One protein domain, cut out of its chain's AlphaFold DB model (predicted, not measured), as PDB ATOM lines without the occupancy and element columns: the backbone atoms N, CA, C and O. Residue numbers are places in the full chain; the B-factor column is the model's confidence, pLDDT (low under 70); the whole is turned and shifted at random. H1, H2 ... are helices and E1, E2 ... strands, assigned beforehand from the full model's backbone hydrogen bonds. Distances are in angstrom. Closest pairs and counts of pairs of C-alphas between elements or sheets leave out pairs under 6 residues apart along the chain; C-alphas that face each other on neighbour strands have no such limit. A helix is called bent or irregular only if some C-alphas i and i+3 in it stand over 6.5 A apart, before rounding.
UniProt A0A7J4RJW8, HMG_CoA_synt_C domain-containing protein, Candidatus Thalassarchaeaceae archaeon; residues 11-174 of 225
ATOM      1  N   ILE A  11     174.168 216.044 233.971       93.19
ATOM      2  CA  ILE A  11     173.468 217.036 233.144       93.19
ATOM      3  C   ILE A  11     173.032 216.470 231.781       93.19
ATOM      4  O   ILE A  11     173.744 215.704 231.129       93.19
ATOM      5  N   LEU A  12     171.852 216.879 231.301       91.75
ATOM      6  CA  LEU A  12     171.243 216.316 230.084       91.75
ATOM      7  C   LEU A  12     172.146 216.406 228.846       91.75
ATOM      8  O   LEU A  12     172.177 215.475 228.038       91.75
ATOM      9  N   THR A  13     172.907 217.496 228.701       93.12
ATOM     10  CA  THR A  13     173.819 217.670 227.562       93.12
ATOM     11  C   THR A  13     174.990 216.683 227.560       93.12
ATOM     12  O   THR A  13     175.554 216.444 226.493       93.12
ATOM     13  N   GLU A  14     175.306 216.047 228.694       93.38
ATOM     14  CA  GLU A  14     176.255 214.928 228.766       93.38
ATOM     15  C   GLU A  14     175.583 213.561 228.571       93.38
ATOM     16  O   GLU A  14     176.183 212.653 227.987       93.38
ATOM     17  N   GLN A  15     174.299 213.423 228.908       95.06
ATOM     18  CA  GLN A  15     173.549 212.186 228.663       95.06
ATOM     19  C   GLN A  15     173.222 211.947 227.175       95.06
ATOM     20  O   GLN A  15     173.040 210.805 226.743       95.06
ATOM     21  N   TRP A  16     173.108 213.007 226.370       97.00
ATOM     22  CA  TRP A  16     172.718 212.907 224.958       97.00
ATOM     23  C   TRP A  16     173.897 212.679 224.033       97.00
ATOM     24  O   TRP A  16     174.658 213.603 223.758       97.00
ATOM     25  N   MET A  17     174.009 211.489 223.448       97.44
ATOM     26  CA  MET A  17     175.093 211.136 222.530       97.44
ATOM     27  C   MET A  17     175.260 212.150 221.391       97.44
ATOM     28  O   MET A  17     176.384 212.453 220.991       97.44
ATOM     29  N   ARG A  18     174.152 212.707 220.891       97.38
ATOM     30  CA  ARG A  18     174.135 213.759 219.869       97.38
ATOM     31  C   ARG A  18     173.106 214.822 220.216       97.38
ATOM     32  O   ARG A  18     172.067 214.519 220.801       97.38
ATOM     33  N   ILE A  19     173.388 216.051 219.801       96.62
ATOM     34  CA  ILE A  19     172.514 217.206 219.977       96.62
ATOM     35  C   ILE A  19     172.135 217.736 218.597       96.62
ATOM     36  O   ILE A  19     172.912 218.399 217.902       96.62
ATOM     37  N   ILE A  20     170.913 217.412 218.198       95.62
ATOM     38  CA  ILE A  20     170.311 217.764 216.919       95.62
ATOM     39  C   ILE A  20     169.576 219.083 217.095       95.62
ATOM     40  O   ILE A  20     168.715 219.225 217.961       95.62
ATOM     41  N   VAL A  21     169.897 220.064 216.262       91.81
ATOM     42  CA  VAL A  21     169.374 221.422 216.421       91.81
ATOM     43  C   VAL A  21     168.767 221.911 215.114       91.81
ATOM     44  O   VAL A  21     169.182 221.512 214.026       91.81
ATOM     45  N   HIS A  22     167.773 222.789 215.205       88.81
ATOM     46  CA  HIS A  22     167.316 223.540 214.041       88.81
ATOM     47  C   HIS A  22     168.436 224.489 213.569       88.81
ATOM     48  O   HIS A  22     168.823 225.396 214.301       88.81
ATOM     49  N   LEU A  23     168.958 224.266 212.354       82.25
ATOM     50  CA  LEU A  23     170.096 224.995 211.777       82.25
ATOM     51  C   LEU A  23     169.665 225.886 210.591       82.25
ATOM     52  O   LEU A  23     169.666 225.424 209.450       82.25
ATOM     53  N   PRO A  24     169.341 227.175 210.797       79.06
ATOM     54  CA  PRO A  24     169.229 228.164 209.729       79.06
ATOM     55  C   PRO A  24     170.549 228.415 208.990       79.06
ATOM     56  O   PRO A  24     170.542 228.918 207.872       79.06
ATOM     57  N   TYR A  25     171.684 228.064 209.589       81.69
ATOM     58  CA  TYR A  25     172.954 227.880 208.893       81.69
ATOM     59  C   TYR A  25     173.811 226.874 209.662       81.69
ATOM     60  O   TYR A  25     173.670 226.737 210.879       81.69
ATOM     61  N   ALA A  26     174.708 226.179 208.960       73.19
ATOM     62  CA  ALA A  26     175.405 225.005 209.486       73.19
ATOM     63  C   ALA A  26     176.134 225.250 210.811       73.19
ATOM     64  O   ALA A  26     176.030 224.448 211.726       73.19
ATOM     65  N   PHE A  27     176.802 226.393 210.957       78.81
ATOM     66  CA  PHE A  27     177.610 226.692 212.142       78.81
ATOM     67  C   PHE A  27     176.835 227.356 213.286       78.81
ATOM     68  O   PHE A  27     177.440 227.728 214.294       78.81
ATOM     69  N   GLN A  28     175.514 227.535 213.166       80.75
ATOM     70  CA  GLN A  28     174.755 228.228 214.207       80.75
ATOM     71  C   GLN A  28     174.761 227.450 215.525       80.75
ATOM     72  O   GLN A  28     174.916 228.062 216.579       80.75
ATOM     73  N   GLY A  29     174.688 226.115 215.474       75.69
ATOM     74  CA  GLY A  29     174.767 225.288 216.679       75.69
ATOM     75  C   GLY A  29     176.039 225.574 217.481       75.69
ATOM     76  O   GLY A  29     175.954 225.862 218.668       75.69
ATOM     77  N   LYS A  30     177.207 225.648 216.822       80.62
ATOM     78  CA  LYS A  30     178.490 225.964 217.488       80.62
ATOM     79  C   LYS A  30     178.536 227.384 218.069       80.62
ATOM     80  O   LYS A  30     179.294 227.636 218.994       80.62
ATOM     81  N   ARG A  31     177.729 228.311 217.543       84.81
ATOM     82  CA  ARG A  31     177.636 229.695 218.037       84.81
ATOM     83  C   ARG A  31     176.663 229.875 219.196       84.81
ATOM     84  O   ARG A  31     176.883 230.756 220.015       84.81
ATOM     85  N   MET A  32     175.589 229.090 219.237       84.81
ATOM     86  CA  MET A  32     174.561 229.189 220.279       84.81
ATOM     87  C   MET A  32     174.888 228.336 221.501       84.81
ATOM     88  O   MET A  32     174.591 228.731 222.623       84.81
ATOM     89  N   PHE A  33     175.516 227.179 221.297       91.56
ATOM     90  CA  PHE A  33     175.775 226.245 222.386       91.56
ATOM     91  C   PHE A  33     176.758 226.692 223.465       91.56
ATOM     92  O   PHE A  33     176.626 226.134 224.546       91.56
ATOM     93  N   PRO A  34     177.673 227.667 223.289       95.12
ATOM     94  CA  PRO A  34     178.498 228.096 224.413       95.12
ATOM     95  C   PRO A  34     177.658 228.663 225.573       95.12
ATOM     96  O   PRO A  34     178.023 228.469 226.726       95.12
ATOM     97  N   ASP A  35     176.497 229.275 225.293       92.69
ATOM     98  CA  ASP A  35     175.581 229.753 226.340       92.69
ATOM     99  C   ASP A  35     174.941 228.596 227.124       92.69
ATOM    100  O   ASP A  35     174.904 228.638 228.350       92.69
ATOM    101  N   VAL A  36     174.485 227.545 226.429       92.88
ATOM    102  CA  VAL A  36     173.933 226.327 227.060       92.88
ATOM    103  C   VAL A  36     175.028 225.563 227.803       92.88
ATOM    104  O   VAL A  36     174.830 225.113 228.924       92.88
ATOM    105  N   PHE A  37     176.208 225.453 227.194       95.06
ATOM    106  CA  PHE A  37     177.362 224.769 227.759       95.06
ATOM    107  C   PHE A  37     177.787 225.402 229.083       95.06
ATOM    108  O   PHE A  37     177.956 224.678 230.060       95.06
ATOM    109  N   ARG A  38     177.876 226.740 229.119       94.75
ATOM    110  CA  ARG A  38     178.068 227.526 230.343       94.75
ATOM    111  C   ARG A  38     176.958 227.277 231.351       94.75
ATOM    112  O   ARG A  38     177.246 226.949 232.494       94.75
ATOM    113  N   HIS A  39     175.704 227.437 230.932       92.81
ATOM    114  CA  HIS A  39     174.553 227.320 231.822       92.81
ATOM    115  C   HIS A  39     174.527 225.970 232.553       92.81
ATOM    116  O   HIS A  39     174.336 225.937 233.763       92.81
ATOM    117  N   ASP A  40     174.772 224.873 231.837       91.75
ATOM    118  CA  ASP A  40     174.708 223.527 232.412       91.75
ATOM    119  C   ASP A  40     175.934 223.172 233.265       91.75
ATOM    120  O   ASP A  40     175.880 222.224 234.040       91.75
ATOM    121  N   ARG A  41     177.058 223.882 233.106       93.62
ATOM    122  CA  ARG A  41     178.331 223.533 233.761       93.62
ATOM    123  C   ARG A  41     178.763 224.507 234.838       93.62
ATOM    124  O   ARG A  41     179.697 224.167 235.542       93.62
ATOM    125  N   ARG A  42     178.100 225.658 235.006       91.19
ATOM    126  CA  ARG A  42     178.530 226.727 235.927       91.19
ATOM    127  C   ARG A  42     178.820 226.244 237.356       91.19
ATOM    128  O   ARG A  42     179.727 226.760 237.988       91.19
ATOM    129  N   GLU A  43     178.082 225.240 237.827       89.75
ATOM    130  CA  GLU A  43     178.217 224.668 239.178       89.75
ATOM    131  C   GLU A  43     179.051 223.369 239.218       89.75
ATOM    132  O   GLU A  43     179.082 222.671 240.230       89.75
ATOM    133  N   LEU A  44     179.689 222.992 238.106       91.31
ATOM    134  CA  LEU A  44     180.500 221.781 237.990       91.31
ATOM    135  C   LEU A  44     181.998 222.121 238.026       91.31
ATOM    136  O   LEU A  44     182.394 223.138 237.458       91.31
ATOM    137  N   PRO A  45     182.865 221.233 238.556       92.00
ATOM    138  CA  PRO A  45     184.306 221.497 238.670       92.00
ATOM    139  C   PRO A  45     185.015 221.844 237.352       92.00
ATOM    140  O   PRO A  45     186.020 222.543 237.346       92.00
ATOM    141  N   VAL A  46     184.495 221.375 236.212       91.50
ATOM    142  CA  VAL A  46     185.043 221.716 234.886       91.50
ATOM    143  C   VAL A  46     184.978 223.222 234.596       91.50
ATOM    144  O   VAL A  46     185.783 223.744 233.827       91.50
ATOM    145  N   TRP A  47     184.027 223.933 235.205       95.31
ATOM    146  CA  TRP A  47     183.857 225.366 235.005       95.31
ATOM    147  C   TRP A  47     184.942 226.194 235.685       95.31
ATOM    148  O   TRP A  47     185.295 227.254 235.167       95.31
ATOM    149  N   ASP A  48     185.525 225.690 236.775       93.81
ATOM    150  CA  ASP A  48     186.654 226.340 237.442       93.81
ATOM    151  C   ASP A  48     187.846 226.442 236.481       93.81
ATOM    152  O   ASP A  48     188.376 227.529 236.266       93.81
ATOM    153  N   SER A  49     188.190 225.343 235.798       93.25
ATOM    154  CA  SER A  49     189.274 225.318 234.803       93.25
ATOM    155  C   SER A  49     189.010 226.246 233.614       93.25
ATOM    156  O   SER A  49     189.910 226.950 233.163       93.25
ATOM    157  N   ILE A  50     187.763 226.308 233.137       95.56
ATOM    158  CA  ILE A  50     187.378 227.236 232.064       95.56
ATOM    159  C   ILE A  50     187.545 228.683 232.529       95.56
ATOM    160  O   ILE A  50     188.113 229.503 231.812       95.56
ATOM    161  N   THR A  51     187.072 229.001 233.733       95.50
ATOM    162  CA  THR A  51     187.143 230.353 234.301       95.50
ATOM    163  C   THR A  51     188.592 230.783 234.552       95.50
ATOM    164  O   THR A  51     188.926 231.950 234.344       95.50
ATOM    165  N   GLU A  52     189.477 229.856 234.930       95.44
ATOM    166  CA  GLU A  52     190.924 230.093 235.008       95.44
ATOM    167  C   GLU A  52     191.540 230.428 233.636       95.44
ATOM    168  O   GLU A  52     192.416 231.292 233.558       95.44
ATOM    169  N   GLU A  53     191.074 229.798 232.550       96.25
ATOM    170  CA  GLU A  53     191.561 230.049 231.186       96.25
ATOM    171  C   GLU A  53     191.061 231.387 230.615       96.25
ATOM    172  O   GLU A  53     191.848 232.174 230.081       96.25
ATOM    173  N   ILE A  54     189.749 231.644 230.686       96.75
ATOM    174  CA  ILE A  54     189.107 232.753 229.953       96.75
ATOM    175  C   ILE A  54     188.714 233.946 230.830       96.75
ATOM    176  O   ILE A  54     188.237 234.957 230.307       96.75
ATOM    177  N   GLY A  55     188.936 233.850 232.140       95.75
ATOM    178  CA  GLY A  55     188.561 234.857 233.125       95.75
ATOM    179  C   GLY A  55     187.132 234.697 233.663       95.75
ATOM    180  O   GLY A  55     186.366 233.839 233.206       95.75
ATOM    181  N   PRO A  56     186.757 235.538 234.647       93.94
ATOM    182  CA  PRO A  56     185.457 235.475 235.300       93.94
ATOM    183  C   PRO A  56     184.316 235.782 234.331       93.94
ATOM    184  O   PRO A  56     184.438 236.619 233.434       93.94
ATOM    185  N   GLU A  57     183.188 235.112 234.545       94.00
ATOM    186  CA  GLU A  57     181.956 235.386 233.817       94.00
ATOM    187  C   GLU A  57     181.465 236.818 234.101       94.00
ATOM    188  O   GLU A  57     181.367 237.196 235.268       94.00
ATOM    189  N   PRO A  58     181.106 237.614 233.072       94.75
ATOM    190  CA  PRO A  58     180.435 238.889 233.289       94.75
ATOM    191  C   PRO A  58     179.019 238.641 233.816       94.75
ATOM    192  O   PRO A  58     178.227 237.954 233.162       94.75
ATOM    193  N   LEU A  59     178.666 239.230 234.959       94.31
ATOM    194  CA  LEU A  59     177.324 239.137 235.529       94.31
ATOM    195  C   LEU A  59     176.572 240.463 235.345       94.31
ATOM    196  O   LEU A  59     177.176 241.525 235.467       94.31
ATOM    197  N   PRO A  60     175.241 240.455 235.119       93.69
ATOM    198  CA  PRO A  60     174.463 241.690 234.958       93.69
ATOM    199  C   PRO A  60     174.609 242.678 236.125       93.69
ATOM    200  O   PRO A  60     174.475 243.885 235.943       93.69
ATOM    201  N   GLN A  61     174.870 242.160 237.328       94.44
ATOM    202  CA  GLN A  61     175.069 242.938 238.552       94.44
ATOM    203  C   GLN A  61     176.393 243.720 238.584       94.44
ATOM    204  O   GLN A  61     176.510 244.662 239.365       94.44
ATOM    205  N   ASP A  62     177.356 243.363 237.731       93.94
ATOM    206  CA  ASP A  62     178.655 244.038 237.625       93.94
ATOM    207  C   ASP A  62     178.568 245.327 236.787       93.94
ATOM    208  O   ASP A  62     179.525 246.099 236.727       93.94
ATOM    209  N   PHE A  63     177.417 245.579 236.150       95.75
ATOM    210  CA  PHE A  63     177.192 246.701 235.242       95.75
ATOM    211  C   PHE A  63     176.084 247.639 235.757       95.75
ATOM    212  O   PHE A  63     175.141 247.203 236.433       95.75
ATOM    213  N   PRO A  64     176.148 248.946 235.432       94.81
ATOM    214  CA  PRO A  64     175.089 249.889 235.773       94.81
ATOM    215  C   PRO A  64     173.734 249.479 235.182       94.81
ATOM    216  O   PRO A  64     173.642 249.095 234.021       94.81
ATOM    217  N   GLN A  65     172.650 249.655 235.942       93.00
ATOM    218  CA  GLN A  65     171.272 249.417 235.474       93.00
ATOM    219  C   GLN A  65     170.741 250.594 234.631       93.00
ATOM    220  O   GLN A  65     169.638 251.099 234.839       93.00
ATOM    221  N   THR A  66     171.570 251.080 233.710       96.12
ATOM    222  CA  THR A  66     171.244 252.098 232.707       96.12
ATOM    223  C   THR A  66     171.191 251.441 231.330       96.12
ATOM    224  O   THR A  66     171.735 250.354 231.143       96.12
ATOM    225  N   SER A  67     170.577 252.092 230.340       95.25
ATOM    226  CA  SER A  67     170.573 251.577 228.961       95.25
ATOM    227  C   SER A  67     171.992 251.307 228.443       95.25
ATOM    228  O   SER A  67     172.247 250.265 227.852       95.25
ATOM    229  N   GLU A  68     172.930 252.209 228.742       95.94
ATOM    230  CA  GLU A  68     174.342 252.075 228.365       95.94
ATOM    231  C   GLU A  68     175.025 250.891 229.070       95.94
ATOM    232  O   GLU A  68     175.777 250.154 228.434       95.94
ATOM    233  N   GLY A  69     174.739 250.668 230.360       96.06
ATOM    234  CA  GLY A  69     175.285 249.535 231.111       96.06
ATOM    235  C   GLY A  69     174.721 248.184 230.657       96.06
ATOM    236  O   GLY A  69     175.459 247.203 230.606       96.06
ATOM    237  N   ILE A  70     173.453 248.133 230.227       95.81
ATOM    238  CA  ILE A  70     172.857 246.940 229.601       95.81
ATOM    239  C   ILE A  70     173.568 246.619 228.280       95.81
ATOM    240  O   ILE A  70     173.964 245.477 228.059       95.81
ATOM    241  N   GLU A  71     173.797 247.618 227.423       96.44
ATOM    242  CA  GLU A  71     174.538 247.432 226.167       96.44
ATOM    243  C   GLU A  71     176.005 247.031 226.397       96.44
ATOM    244  O   GLU A  71     176.609 246.321 225.584       96.44
ATOM    245  N   GLU A  72     176.623 247.507 227.478       96.94
ATOM    246  CA  GLU A  72     177.968 247.098 227.881       96.94
ATOM    247  C   GLU A  72     177.999 245.636 228.338       96.94
ATOM    248  O   GLU A  72     178.829 244.864 227.847       96.94
ATOM    249  N   PHE A  73     177.048 245.231 229.183       96.81
ATOM    250  CA  PHE A  73     176.877 243.842 229.596       96.81
ATOM    251  C   PHE A  73     176.633 242.919 228.394       96.81
ATOM    252  O   PHE A  73     177.279 241.880 228.282       96.81
ATOM    253  N   GLU A  74     175.758 243.292 227.456       95.50
ATOM    254  CA  GLU A  74     175.489 242.489 226.257       95.50
ATOM    255  C   GLU A  74     176.750 242.278 225.408       95.50
ATOM    256  O   GLU A  74     177.006 241.164 224.938       95.50
ATOM    257  N   ARG A  75     177.580 243.319 225.252       96.25
ATOM    258  CA  ARG A  75     178.876 243.220 224.562       96.25
ATOM    259  C   ARG A  75     179.858 242.324 225.312       96.25
ATOM    260  O   ARG A  75     180.510 241.491 224.678       96.25
ATOM    261  N   ALA A  76     179.960 242.472 226.632       96.75
ATOM    262  CA  ALA A  76     180.818 241.637 227.468       96.75
ATOM    263  C   ALA A  76     180.383 240.163 227.419       96.75
ATOM    264  O   ALA A  76     181.211 239.278 227.216       96.75
ATOM    265  N   ASN A  77     179.079 239.901 227.507       95.00
ATOM    266  CA  ASN A  77     178.499 238.564 227.441       95.00
ATOM    267  C   ASN A  77     178.681 237.921 226.050       95.00
ATOM    268  O   ASN A  77     179.032 236.743 225.968       95.00
ATOM    269  N   ASP A  78     178.535 238.670 224.947       94.56
ATOM    270  CA  ASP A  78     178.852 238.155 223.602       94.56
ATOM    271  C   ASP A  78     180.342 237.822 223.446       94.56
ATOM    272  O   ASP A  78     180.688 236.790 222.864       94.56
ATOM    273  N   LEU A  79     181.237 238.662 223.979       95.62
ATOM    274  CA  LEU A  79     182.672 238.381 223.979       95.62
ATOM    275  C   LEU A  79     182.981 237.113 224.782       95.62
ATOM    276  O   LEU A  79     183.687 236.239 224.278       95.62
ATOM    277  N   TYR A  80     182.411 236.987 225.979       96.00
ATOM    278  CA  TYR A  80     182.600 235.830 226.848       96.00
ATOM    279  C   TYR A  80     182.120 234.536 226.181       96.00
ATOM    280  O   TYR A  80     182.854 233.551 226.120       96.00
ATOM    281  N   ARG A  81     180.951 234.564 225.530       95.12
ATOM    282  CA  ARG A  81     180.445 233.453 224.712       95.12
ATOM    283  C   ARG A  81     181.436 233.010 223.633       95.12
ATOM    284  O   ARG A  81     181.618 231.815 223.392       95.12
ATOM    285  N   ARG A  82     182.088 233.966 222.963       94.94
ATOM    286  CA  ARG A  82     183.121 233.667 221.960       94.94
ATOM    287  C   ARG A  82     184.383 233.090 222.592       94.94
ATOM    288  O   ARG A  82     185.025 232.273 221.938       94.94
ATOM    289  N   LEU A  83     184.751 233.500 223.805       96.81
ATOM    290  CA  LEU A  83     185.875 232.913 224.537       96.81
ATOM    291  C   LEU A  83     185.587 231.454 224.899       96.81
ATOM    292  O   LEU A  83     186.391 230.602 224.537       96.81
ATOM    293  N   ILE A  84     184.401 231.148 225.440       97.06
ATOM    294  CA  ILE A  84     183.966 229.761 225.701       97.06
ATOM    295  C   ILE A  84     184.077 228.919 224.428       97.06
ATOM    296  O   ILE A  84     184.614 227.821 224.452       97.06
ATOM    297  N   SER A  85     183.648 229.447 223.273       95.50
ATOM    298  CA  SER A  85     183.717 228.697 222.010       95.50
ATOM    299  C   SER A  85     185.137 228.298 221.566       95.50
ATOM    300  O   SER A  85     185.293 227.496 220.644       95.50
ATOM    301  N   LYS A  86     186.167 228.891 222.184       95.69
ATOM    302  CA  LYS A  86     187.583 228.659 221.896       95.69
ATOM    303  C   LYS A  86     188.281 227.779 222.932       95.69
ATOM    304  O   LYS A  86     189.413 227.398 222.632       95.69
ATOM    305  N   THR A  87     187.656 227.448 224.059       96.81
ATOM    306  CA  THR A  87     188.261 226.532 225.038       96.81
ATOM    307  C   THR A  87     188.270 225.111 224.491       96.81
ATOM    308  O   THR A  87     187.485 224.761 223.595       96.81
ATOM    309  N   ASP A  88     189.184 224.283 224.981       96.31
ATOM    310  CA  ASP A  88     189.315 222.916 224.486       96.31
ATOM    311  C   ASP A  88     188.148 222.034 224.942       96.31
ATOM    312  O   ASP A  88     187.650 221.232 224.149       96.31
ATOM    313  N   GLU A  89     187.604 222.264 226.138       95.50
ATOM    314  CA  GLU A  89     186.411 221.583 226.649       95.50
ATOM    315  C   GLU A  89     185.216 221.798 225.718       95.50
ATOM    316  O   GLU A  89     184.538 220.839 225.337       95.50
ATOM    317  N   PHE A  90     184.972 223.044 225.288       96.06
ATOM    318  CA  PHE A  90     183.865 223.323 224.379       96.06
ATOM    319  C   PHE A  90     184.116 222.757 222.981       96.06
ATOM    320  O   PHE A  90     183.186 222.241 222.359       96.06
ATOM    321  N   LYS A  91     185.350 222.833 222.460       95.94
ATOM    322  CA  LYS A  91     185.675 222.237 221.153       95.94
ATOM    323  C   LYS A  91     185.427 220.734 221.160       95.94
ATOM    324  O   LYS A  91     184.799 220.240 220.228       95.94
ATOM    325  N   ILE A  92     185.868 220.033 222.206       96.12
ATOM    326  CA  ILE A  92     185.642 218.593 222.378       96.12
ATOM    327  C   ILE A  92     184.141 218.306 222.439       96.12
ATOM    328  O   ILE A  92     183.653 217.461 221.689       96.12
ATOM    329  N   PHE A  93     183.392 219.051 223.254       96.00
ATOM    330  CA  PHE A  93     181.939 218.917 223.344       96.00
ATOM    331  C   PHE A  93     181.248 219.133 221.988       96.00
ATOM    332  O   PHE A  93     180.437 218.314 221.552       96.00
ATOM    333  N   ALA A  94     181.582 220.217 221.285       95.31
ATOM    334  CA  ALA A  94     180.986 220.548 219.998       95.31
ATOM    335  C   ALA A  94     181.336 219.512 218.921       95.31
ATOM    336  O   ALA A  94     180.479 219.168 218.105       95.31
ATOM    337  N   GLU A  95     182.566 219.002 218.923       95.50
ATOM    338  CA  GLU A  95     183.003 217.956 218.003       95.50
ATOM    339  C   GLU A  95     182.260 216.642 218.261       95.50
ATOM    340  O   GLU A  95     181.700 216.045 217.346       95.50
ATOM    341  N   GLN A  96     182.162 216.225 219.523       95.50
ATOM    342  CA  GLN A  96     181.531 214.959 219.887       95.50
ATOM    343  C   GLN A  96     180.007 214.977 219.742       95.50
ATOM    344  O   GLN A  96     179.415 213.972 219.350       95.50
ATOM    345  N   ARG A  97     179.348 216.086 220.095       95.88
ATOM    346  CA  ARG A  97     177.885 216.126 220.244       95.88
ATOM    347  C   ARG A  97     177.174 216.823 219.086       95.88
ATOM    348  O   ARG A  97     176.017 216.499 218.827       95.88
ATOM    349  N   ILE A  98     177.824 217.768 218.401       95.12
ATOM    350  CA  ILE A  98     177.156 218.694 217.469       95.12
ATOM    351  C   ILE A  98     177.640 218.534 216.020       95.12
ATOM    352  O   ILE A  98     176.834 218.670 215.105       95.12
ATOM    353  N   GLU A  99     178.922 218.258 215.773       95.44
ATOM    354  CA  GLU A  99     179.519 218.311 214.425       95.44
ATOM    355  C   GLU A  99     178.745 217.493 213.378       95.44
ATOM    356  O   GLU A  99     178.310 218.047 212.362       95.44
ATOM    357  N   LYS A 100     178.460 216.220 213.670       95.44
ATOM    358  CA  LYS A 100     177.753 215.311 212.749       95.44
ATOM    359  C   LYS A 100     176.358 215.803 212.360       95.44
ATOM    360  O   LYS A 100     175.878 215.520 211.259       95.44
ATOM    361  N   THR A 101     175.713 216.583 213.226       94.00
ATOM    362  CA  THR A 101     174.363 217.117 212.989       94.00
ATOM    363  C   THR A 101     174.374 218.276 211.984       94.00
ATOM    364  O   THR A 101     173.356 218.582 211.363       94.00
ATOM    365  N   GLN A 102     175.539 218.898 211.763       93.38
ATOM    366  CA  GLN A 102     175.714 220.069 210.901       93.38
ATOM    367  C   GLN A 102     176.183 219.731 209.482       93.38
ATOM    368  O   GLN A 102     176.022 220.567 208.587       93.38
ATOM    369  N   ARG A 103     176.737 218.530 209.252       95.00
ATOM    370  CA  ARG A 103     177.356 218.138 207.972       95.00
ATOM    371  C   ARG A 103     176.422 218.338 206.779       95.00
ATOM    372  O   ARG A 103     176.766 219.089 205.869       95.00
ATOM    373  N   ALA A 104     175.220 217.759 206.785       94.88
ATOM    374  CA  ALA A 104     174.296 217.916 205.657       94.88
ATOM    375  C   ALA A 104     173.785 219.361 205.506       94.88
ATOM    376  O   ALA A 104     173.712 219.888 204.394       94.88
ATOM    377  N   SER A 105     173.514 220.048 206.618       92.75
ATOM    378  CA  SER A 105     173.110 221.462 206.620       92.75
ATOM    379  C   SER A 105     174.181 222.379 206.013       92.75
ATOM    380  O   SER A 105     173.840 223.390 205.404       92.75
ATOM    381  N   SER A 106     175.467 222.020 206.113       93.19
ATOM    382  CA  SER A 106     176.577 222.737 205.460       93.19
ATOM    383  C   SER A 106     176.566 222.633 203.934       93.19
ATOM    384  O   SER A 106     177.065 223.525 203.254       93.19
ATOM    385  N   LEU A 107     175.937 221.584 203.397       95.06
ATOM    386  CA  LEU A 107     175.838 221.324 201.964       95.06
ATOM    387  C   LEU A 107     174.517 221.831 201.364       95.06
ATOM    388  O   LEU A 107     174.457 222.103 200.162       95.06
ATOM    389  N   ILE A 108     173.454 221.934 202.167       94.06
ATOM    390  CA  ILE A 108     172.106 222.307 201.705       94.06
ATOM    391  C   ILE A 108     171.736 223.752 202.058       94.06
ATOM    392  O   ILE A 108     171.103 224.430 201.252       94.06
ATOM    393  N   GLY A 109     172.124 224.238 203.238       92.06
ATOM    394  CA  GLY A 109     171.606 225.483 203.805       92.06
ATOM    395  C   GLY A 109     170.289 225.289 204.564       92.06
ATOM    396  O   GLY A 109     169.953 224.186 204.995       92.06
ATOM    397  N   ASN A 110     169.550 226.382 204.770       91.81
ATOM    398  CA  ASN A 110     168.336 226.382 205.587       91.81
ATOM    399  C   ASN A 110     167.142 225.737 204.865       91.81
ATOM    400  O   ASN A 110     166.722 226.221 203.816       91.81
ATOM    401  N   GLN A 111     166.531 224.723 205.477       91.75
ATOM    402  CA  GLN A 111     165.283 224.099 205.022       91.75
ATOM    403  C   GLN A 111     164.075 224.443 205.911       91.75
ATOM    404  O   GLN A 111     163.047 223.765 205.860       91.75
ATOM    405  N   TYR A 112     164.177 225.484 206.740       91.25
ATOM    406  CA  TYR A 112     163.150 225.894 207.698       91.25
ATOM    407  C   TYR A 112     162.712 224.717 208.586       91.25
ATOM    408  O   TYR A 112     163.523 224.131 209.304       91.25
ATOM    409  N   THR A 113     161.438 224.335 208.542       91.88
ATOM    410  CA  THR A 113     160.892 223.219 209.324       91.88
ATOM    411  C   THR A 113     161.593 221.890 209.024       91.88
ATOM    412  O   THR A 113     161.672 221.039 209.908       91.88
ATOM    413  N   GLY A 114     162.166 221.730 207.827       92.94
ATOM    414  CA  GLY A 114     162.956 220.562 207.442       92.94
ATOM    415  C   GLY A 114     164.341 220.491 208.092       92.94
ATOM    416  O   GLY A 114     164.883 219.397 208.217       92.94
ATOM    417  N   SER A 115     164.910 221.608 208.567       92.56
ATOM    418  CA  SER A 115     166.320 221.653 208.997       92.56
ATOM    419  C   SER A 115     166.626 220.732 210.179       92.56
ATOM    420  O   SER A 115     167.710 220.161 210.238       92.56
ATOM    421  N   ILE A 116     165.687 220.555 211.117       93.81
ATOM    422  CA  ILE A 116     165.898 219.648 212.258       93.81
ATOM    423  C   ILE A 116     165.910 218.178 211.818       93.81
ATOM    424  O   ILE A 116     166.699 217.386 212.324       93.81
ATOM    425  N   PHE A 117     165.080 217.820 210.836       95.00
ATOM    426  CA  PHE A 117     165.034 216.465 210.287       95.00
ATOM    427  C   PHE A 117     166.237 216.188 209.390       95.00
ATOM    428  O   PHE A 117     166.795 215.098 209.448       95.00
ATOM    429  N   LEU A 118     166.701 217.189 208.639       95.50
ATOM    430  CA  LEU A 118     167.959 217.098 207.909       95.50
ATOM    431  C   LEU A 118     169.138 216.868 208.863       95.50
ATOM    432  O   LEU A 118     169.978 216.012 208.599       95.50
ATOM    433  N   ALA A 119     169.187 217.589 209.985       95.56
ATOM    434  CA  ALA A 119     170.210 217.394 211.007       95.56
ATOM    435  C   ALA A 119     170.120 215.999 211.655       95.56
ATOM    436  O   ALA A 119     171.149 215.360 211.874       95.56
ATOM    437  N   LEU A 120     168.909 215.483 211.899       97.00
ATOM    438  CA  LEU A 120     168.686 214.108 212.360       97.00
ATOM    439  C   LEU A 120     169.208 213.083 211.342       97.00
ATOM    440  O   LEU A 120     169.989 212.212 211.716       97.00
ATOM    441  N   MET A 121     168.844 213.206 210.062       97.31
ATOM    442  CA  MET A 121     169.335 212.315 209.001       97.31
ATOM    443  C   MET A 121     170.859 212.383 208.865       97.31
ATOM    444  O   MET A 121     171.510 211.345 208.824       97.31
ATOM    445  N   SER A 122     171.429 213.594 208.884       97.19
ATOM    446  CA  SER A 122     172.879 213.830 208.877       97.19
ATOM    447  C   SER A 122     173.574 213.092 210.014       97.19
ATOM    448  O   SER A 122     174.606 212.462 209.799       97.19
ATOM    449  N   THR A 123     172.995 213.149 211.215       97.38
ATOM    450  CA  THR A 123     173.525 212.485 212.411       97.38
ATOM    451  C   THR A 123     173.521 210.972 212.237       97.38
ATOM    452  O   THR A 123     174.567 210.343 212.354       97.38
ATOM    453  N   MET A 124     172.360 210.407 211.902       98.31
ATOM    454  CA  MET A 124     172.176 208.962 211.778       98.31
ATOM    455  C   MET A 124     173.061 208.363 210.682       98.31
ATOM    456  O   MET A 124     173.730 207.362 210.916       98.31
ATOM    457  N   GLU A 125     173.137 208.997 209.510       98.38
ATOM    458  CA  GLU A 125     174.003 208.521 208.428       98.38
ATOM    459  C   GLU A 125     175.488 208.677 208.771       98.38
ATOM    460  O   GLU A 125     176.265 207.760 208.529       98.38
ATOM    461  N   SER A 126     175.893 209.789 209.393       98.12
ATOM    462  CA  SER A 126     177.296 209.991 209.788       98.12
ATOM    463  C   SER A 126     177.751 208.977 210.836       98.12
ATOM    464  O   SER A 126     178.838 208.423 210.726       98.12
ATOM    465  N   ASP A 127     176.926 208.714 211.851       98.25
ATOM    466  CA  ASP A 127     177.237 207.712 212.871       98.25
ATOM    467  C   ASP A 127     177.228 206.287 212.307       98.25
ATOM    468  O   ASP A 127     178.072 205.481 212.696       98.25
ATOM    469  N   TYR A 128     176.345 205.992 211.348       98.19
ATOM    470  CA  TYR A 128     176.353 204.730 210.611       98.19
ATOM    471  C   TYR A 128     177.654 204.538 209.814       98.19
ATOM    472  O   TYR A 128     178.297 203.496 209.948       98.19
ATOM    473  N   LEU A 129     178.067 205.544 209.036       97.69
ATOM    474  CA  LEU A 129     179.289 205.501 208.221       97.69
ATOM    475  C   LEU A 129     180.558 205.378 209.075       97.69
ATOM    476  O   LEU A 129     181.480 204.656 208.702       97.69
ATOM    477  N   ASP A 130     180.582 206.023 210.241       97.44
ATOM    478  CA  ASP A 130     181.702 205.950 211.185       97.44
ATOM    479  C   ASP A 130     181.693 204.653 212.026       97.44
ATOM    480  O   ASP A 130     182.552 204.466 212.888       97.44
ATOM    481  N   GLY A 131     180.706 203.767 211.842       97.38
ATOM    482  CA  GLY A 131     180.562 202.535 212.624       97.38
ATOM    483  C   GLY A 131     180.255 202.770 214.109       97.38
ATOM    484  O   GLY A 131     180.492 201.892 214.938       97.38
ATOM    485  N   THR A 132     179.738 203.949 214.463       97.38
ATOM    486  CA  THR A 132     179.392 204.309 215.841       97.38
ATOM    487  C   THR A 132     178.143 203.547 216.284       97.38
ATOM    488  O   THR A 132     177.149 203.515 215.564       97.38
ATOM    489  N   GLU A 133     178.156 202.942 217.475       97.25
ATOM    490  CA  GLU A 133     176.958 202.294 218.016       97.25
ATOM    491  C   GLU A 133     176.030 203.311 218.687       97.25
ATOM    492  O   GLU A 133     176.419 203.985 219.643       97.25
ATOM    493  N   MET A 134     174.792 203.378 218.197       97.75
ATOM    494  CA  MET A 134     173.766 204.301 218.675       97.75
ATOM    495  C   MET A 134     172.583 203.586 219.334       97.75
ATOM    496  O   MET A 134     171.809 204.254 220.002       97.75
ATOM    497  N   ASN A 135     172.423 202.263 219.202       98.19
ATOM    498  CA  ASN A 135     171.278 201.545 219.775       98.19
ATOM    499  C   ASN A 135     171.160 201.776 221.296       98.19
ATOM    500  O   ASN A 135     172.145 201.663 222.030       98.19
ATOM    501  N   GLY A 136     169.960 202.131 221.760       98.00
ATOM    502  CA  GLY A 136     169.654 202.480 223.152       98.00
ATOM    503  C   GLY A 136     170.256 203.809 223.628       98.00
ATOM    504  O   GLY A 136     170.091 204.184 224.789       98.00
ATOM    505  N   LYS A 137     170.979 204.542 222.772       98.00
ATOM    506  CA  LYS A 137     171.536 205.857 223.111       98.00
ATOM    507  C   LYS A 137     170.472 206.932 222.961       98.00
ATOM    508  O   LYS A 137     169.582 206.845 222.117       98.00
ATOM    509  N   LYS A 138     170.600 207.983 223.766       97.62
ATOM    510  CA  LYS A 138     169.706 209.140 223.716       97.62
ATOM    511  C   LYS A 138     170.289 210.223 222.824       97.62
ATOM    512  O   LYS A 138     171.496 210.463 222.840       97.62
ATOM    513  N   VAL A 139     169.427 210.900 222.083       98.12
ATOM    514  CA  VAL A 139     169.758 212.099 221.309       98.12
ATOM    515  C   VAL A 139     168.832 213.235 221.725       98.12
ATOM    516  O   VAL A 139     167.630 213.031 221.890       98.12
ATOM    517  N   GLY A 140     169.390 214.429 221.908       97.19
ATOM    518  CA  GLY A 140     168.631 215.641 222.198       97.19
ATOM    519  C   GLY A 140     168.208 216.329 220.906       97.19
ATOM    520  O   GLY A 140     168.998 216.424 219.969       97.19
ATOM    521  N   LEU A 141     166.972 216.819 220.849       96.19
ATOM    522  CA  LEU A 141     166.412 217.557 219.721       96.19
ATOM    523  C   LEU A 141     165.951 218.940 220.181       96.19
ATOM    524  O   LEU A 141     165.001 219.071 220.952       96.19
ATOM    525  N   CYS A 142     166.600 219.977 219.660       93.56
ATOM    526  CA  CYS A 142     166.320 221.376 219.966       93.56
ATOM    527  C   CYS A 142     165.661 222.053 218.756       93.56
ATOM    528  O   CYS A 142     166.333 222.539 217.840       93.56
ATOM    529  N   GLY A 143     164.327 222.071 218.741       91.12
ATOM    530  CA  GLY A 143     163.526 222.723 217.706       91.12
ATOM    531  C   GLY A 143     163.234 224.187 218.026       91.12
ATOM    532  O   GLY A 143     162.897 224.526 219.161       91.12
ATOM    533  N   TYR A 144     163.305 225.047 217.008       89.31
ATOM    534  CA  TYR A 144     163.022 226.479 217.117       89.31
ATOM    535  C   TYR A 144     162.237 226.993 215.902       89.31
ATOM    536  O   TYR A 144     162.486 226.567 214.774       89.31
ATOM    537  N   GLY A 145     161.319 227.934 216.137       84.00
ATOM    538  CA  GLY A 145     160.615 228.702 215.112       84.00
ATOM    539  C   GLY A 145     160.465 230.176 215.506       84.00
ATOM    540  O   GLY A 145     160.040 230.501 216.622       84.00
ATOM    541  N   SER A 146     160.802 231.074 214.574       76.50
ATOM    542  CA  SER A 146     160.699 232.529 214.755       76.50
ATOM    543  C   SER A 146     159.257 232.969 215.042       76.50
ATOM    544  O   SER A 146     158.319 232.440 214.450       76.50
ATOM    545  N   GLY A 147     159.087 233.938 215.947       75.38
ATOM    546  CA  GLY A 147     157.798 234.335 216.546       75.38
ATOM    547  C   GLY A 147     157.734 234.022 218.049       75.38
ATOM    548  O   GLY A 147     157.041 234.724 218.774       75.38
ATOM    549  N   ALA A 148     158.561 233.042 218.469       68.31
ATOM    550  CA  ALA A 148     158.983 232.633 219.821       68.31
ATOM    551  C   ALA A 148     158.431 231.279 220.306       68.31
ATOM    552  O   ALA A 148     157.895 231.167 221.407       68.31
ATOM    553  N   LYS A 149     158.590 230.218 219.500       88.06
ATOM    554  CA  LYS A 149     158.340 228.845 219.966       88.06
ATOM    555  C   LYS A 149     159.597 227.998 219.847       88.06
ATOM    556  O   LYS A 149     160.138 227.823 218.758       88.06
ATOM    557  N   ALA A 150     160.018 227.449 220.977       90.62
ATOM    558  CA  ALA A 150     161.060 226.443 221.058       90.62
ATOM    559  C   ALA A 150     160.500 225.190 221.730       90.62
ATOM    560  O   ALA A 150     159.601 225.273 222.572       90.62
ATOM    561  N   LYS A 151     161.019 224.027 221.348       92.94
ATOM    562  CA  LYS A 151     160.752 222.771 222.041       92.94
ATOM    563  C   LYS A 151     162.028 221.950 222.077       92.94
ATOM    564  O   LYS A 151     162.637 221.718 221.035       92.94
ATOM    565  N   VAL A 152     162.378 221.504 223.275       93.31
ATOM    566  CA  VAL A 152     163.447 220.537 223.499       93.31
ATOM    567  C   VAL A 152     162.802 219.222 223.899       93.31
ATOM    568  O   VAL A 152     161.879 219.197 224.712       93.31
ATOM    569  N   PHE A 153     163.242 218.143 223.274       94.31
ATOM    570  CA  PHE A 153     162.828 216.786 223.590       94.31
ATOM    571  C   PHE A 153     163.987 215.841 223.306       94.31
ATOM    572  O   PHE A 153     164.939 216.207 222.622       94.31
ATOM    573  N   GLU A 154     163.917 214.631 223.834       95.88
ATOM    574  CA  GLU A 154     164.904 213.592 223.568       95.88
ATOM    575  C   GLU A 154     164.251 212.400 222.872       95.88
ATOM    576  O   GLU A 154     163.043 212.181 222.978       95.88
ATOM    577  N   GLY A 155     165.063 211.645 222.141       96.06
ATOM    578  CA  GLY A 155     164.681 210.367 221.558       96.06
ATOM    579  C   GLY A 155     165.694 209.294 221.925       96.06
ATOM    580  O   GLY A 155     166.887 209.577 222.027       96.06
ATOM    581  N   GLU A 156     165.221 208.067 222.101       97.56
ATOM    582  CA  GLU A 156     166.068 206.887 222.255       97.56
ATOM    583  C   GLU A 156     166.169 206.153 220.918       97.56
ATOM    584  O   GLU A 156     165.156 205.804 220.302       97.56
ATOM    585  N   VAL A 157     167.393 205.938 220.449       98.31
ATOM    586  CA  VAL A 157     167.651 205.288 219.166       98.31
ATOM    587  C   VAL A 157     167.350 203.795 219.273       98.31
ATOM    588  O   VAL A 157     167.876 203.109 220.143       98.31
ATOM    589  N   GLN A 158     166.504 203.300 218.374       98.12
ATOM    590  CA  GLN A 158     166.031 201.914 218.374       98.12
ATOM    591  C   GLN A 158     166.948 200.988 217.561       98.12
ATOM    592  O   GLN A 158     167.702 201.443 216.702       98.12
ATOM    593  N   GLU A 159     166.845 199.680 217.790       97.56
ATOM    594  CA  GLU A 159     167.740 198.654 217.231       97.56
ATOM    595  C   GLU A 159     167.865 198.696 215.697       97.56
ATOM    596  O   GLU A 159     168.963 198.553 215.158       97.56
ATOM    597  N   GLN A 160     166.774 198.979 214.978       97.50
ATOM    598  CA  GLN A 160     166.749 199.002 213.508       97.50
ATOM    599  C   GLN A 160     167.380 200.262 212.882       97.50
ATOM    600  O   GLN A 160     167.320 200.445 211.664       97.50
ATOM    601  N   TRP A 161     167.991 201.155 213.669       97.88
ATOM    602  CA  TRP A 161     168.495 202.435 213.164       97.88
ATOM    603  C   TRP A 161     169.516 202.285 212.025       97.88
ATOM    604  O   TRP A 161     169.468 203.063 211.071       97.88
ATOM    605  N   LYS A 162     170.400 201.275 212.076       98.00
ATOM    606  CA  LYS A 162     171.412 201.035 211.027       98.00
ATOM    607  C   LYS A 162     170.773 200.643 209.699       98.00
ATOM    608  O   LYS A 162     171.180 201.152 208.659       98.00
ATOM    609  N   GLU A 163     169.757 199.781 209.737       97.31
ATOM    610  CA  GLU A 163     169.015 199.367 208.541       97.31
ATOM    611  C   GLU A 163     168.403 200.587 207.846       97.31
ATOM    612  O   GLU A 163     168.576 200.772 206.644       97.31
ATOM    613  N   ILE A 164     167.740 201.455 208.610       97.12
ATOM    614  CA  ILE A 164     167.108 202.662 208.074       97.12
ATOM    615  C   ILE A 164     168.153 203.653 207.549       97.12
ATOM    616  O   ILE A 164     168.021 204.135 206.426       97.12
ATOM    617  N   SER A 165     169.214 203.905 208.319       97.62
ATOM    618  CA  SER A 165     170.268 204.866 207.957       97.62
ATOM    619  C   SER A 165     171.029 204.449 206.698       97.62
ATOM    620  O   SER A 165     171.375 205.302 205.886       97.62
ATOM    621  N   SER A 166     171.218 203.142 206.483       97.06
ATOM    622  CA  SER A 166     171.884 202.609 205.285       97.06
ATOM    623  C   SER A 166     171.158 202.923 203.971       97.06
ATOM    624  O   SER A 166     171.773 202.882 202.913       97.06
ATOM    625  N   ARG A 167     169.861 203.256 204.034       97.25
ATOM    626  CA  ARG A 167     169.009 203.535 202.865       97.25
ATOM    627  C   ARG A 167     168.901 205.020 202.528       97.25
ATOM    628  O   ARG A 167     168.206 205.375 201.580       97.25
ATOM    629  N   PHE A 168     169.481 205.905 203.338       96.69
ATOM    630  CA  PHE A 168     169.329 207.347 203.143       96.69
ATOM    631  C   PHE A 168     170.099 207.852 201.926       96.69
ATOM    632  O   PHE A 168     169.573 208.690 201.182       96.69
ATOM    633  N   GLU A 169     171.330 207.354 201.762       96.06
ATOM    634  CA  GLU A 169     172.276 207.772 200.724       96.06
ATOM    635  C   GLU A 169     172.403 209.310 200.648       96.06
ATOM    636  O   GLU A 169     172.587 209.882 199.572       96.06
ATOM    637  N   LEU A 170     172.246 210.031 201.769       97.12
ATOM    638  CA  LEU A 170     172.127 211.490 201.790       97.12
ATOM    639  C   LEU A 170     173.388 212.141 201.243       97.12
ATOM    640  O   LEU A 170     173.304 212.998 200.361       97.12
ATOM    641  N   PHE A 171     174.558 211.754 201.751       97.50
ATOM    642  CA  PHE A 171     175.813 212.379 201.338       97.50
ATOM    643  C   PHE A 171     176.178 212.014 199.896       97.50
ATOM    644  O   PHE A 171     176.653 212.873 199.149       97.50
ATOM    645  N   GLU A 172     175.865 210.791 199.465       97.25
ATOM    646  CA  GLU A 172     176.021 210.377 198.070       97.25
ATOM    647  C   GLU A 172     175.123 211.211 197.144       97.25
ATOM    648  O   GLU A 172     175.608 211.809 196.179       97.25
ATOM    649  N   ARG A 173     173.830 211.339 197.461       95.00
ATOM    650  CA  ARG A 173     172.877 212.158 196.694       95.00
ATOM    651  C   ARG A 173     173.307 213.619 196.631       95.00
ATOM    652  O   ARG A 173     173.208 214.246 195.577       95.00
ATOM    653  N   LEU A 174     173.833 214.162 197.728       96.19
ATOM    654  CA  LEU A 174     174.345 215.532 197.768       96.19
ATOM    655  C   LEU A 174     175.582 215.732 196.890       96.19
ATOM    656  O   LEU A 174     175.722 216.816 196.315       96.19
TER     657      LEU A 174
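What this domain is: This is residues 11 to 174 of the 225 residues of the protein "HMG_CoA_synt_C domain-containing protein" of Candidatus Thalassarchaeaceae archaeon (UniProt A0A7J4RJW8). A small three-stranded sheet has the long helix H7 running along one face, and H6, H8 and H9 gather round H7 to make one end of an elongated model. From there a loose train of crossed helices, H5, H2, H3 and H4, extends the model, with the first residues of H4 and the stretch 55 to 66 at its far end. The printed part has 164 residues with nine named helices and three named strands, in the order H1 E1 H2 H3 H4 H5 H6 H7 E2 E3 H8 H9; the sheet runs E1 E2 E3 and is mixed. The class is mostly helix, and the whole is compact, with a radius of gyration of the C-alphas of 17.8 A and spans of 57 by 35 by 24 A.

Where its parts are: Strand E1 is residues 18 to 21, E2 is residues 138 to 145 and measures 23.2 A from first to last C-alpha, and E3 is residues 149 to 156 and measures 23.4 A. Helix H7, residues 112 to 129, measures 26.0 A; it begins at C-alpha 112 at (163.150, 225.894, 207.698) and is irregular, but only just, with C-alphas 113 and 116 6.8 A apart. H6, residues 99 to 108, is irregular, with C-alphas 101 and 104 7.4 A apart. H8 is residues 161 to 165, and H9 is residues 170 to 174, ending at C-alpha 174 at (174.345, 215.532, 197.768). H1 is residues 12 to 15, beginning at C-alpha 12 at (171.243, 216.316, 230.084). H2, residues 28 to 41, measures 20.4 A and is irregular, but only just, with C-alphas 31 and 34 6.6 A apart. H3 is residues 45 to 54, H4 is residues 67 to 84 and measures 25.8 A, and H5 is residues 88 to 97.

How they stand to each other: E1 and E2 are parallel, at 9 degrees, with N 20 and O 140 2.8 A apart. E2 and E3 form an antiparallel hairpin at 163 degrees, with N 141 and O 153 2.8 A apart. H7 is on the sheet at a height of 8.7 A, over E1 and along the strands at 17 degrees on the local plane, in two layers, a helix on one face of a sheet. E1, H2 to H7 and E2 form a strand-helix-strand unit, two parallel neighbour strands with helices between. H7 is the hub, touching three helices. It touches H6 at a steep tilt of 57 degrees, opposite ways, closest at the C-alphas of Thr 101 and Ala 119, 4.6 A. With residues 121 to 128 alone it touches H8, closest at the C-alphas of Glu 125 and Ser 165, 5.2 A. H9 only just touches H7 and H6, with 3 pairs of C-alphas within 8 A each. H1, H2, H5 and H6 only graze the sheet. H2 only just touches H5, with 3 pairs of C-alphas within 8 A. H4 touches H2 with residues 81 to 84 alone, about perpendicular at 85 degrees, closest at the C-alphas of Pro 34 and Arg 81, 5.7 A. H3 touches H4, closest at the C-alphas of Ile 54 and Leu 83, 6.3 A. H4 and H7 are apart. Every O i to N i+4 pair is within hydrogen-bond range in H4, H5, H8 and H9, against 7 of 10 in H2, 5 of 6 in H3, 12 of 14 in H7 and 2 of 6 in H6, where 4 of 7 O i to N i+3 pairs are; H1 is too short for such a pair.

The domain as a whole: The two C-alphas farthest apart are those of Thr 66 and Glu 163, at 58.0 A. The printed part has no cut. The link from H3 to H4 is long, with 12 residues. The mean pLDDT of the printed part is 93.8, and residue 148 is under 70.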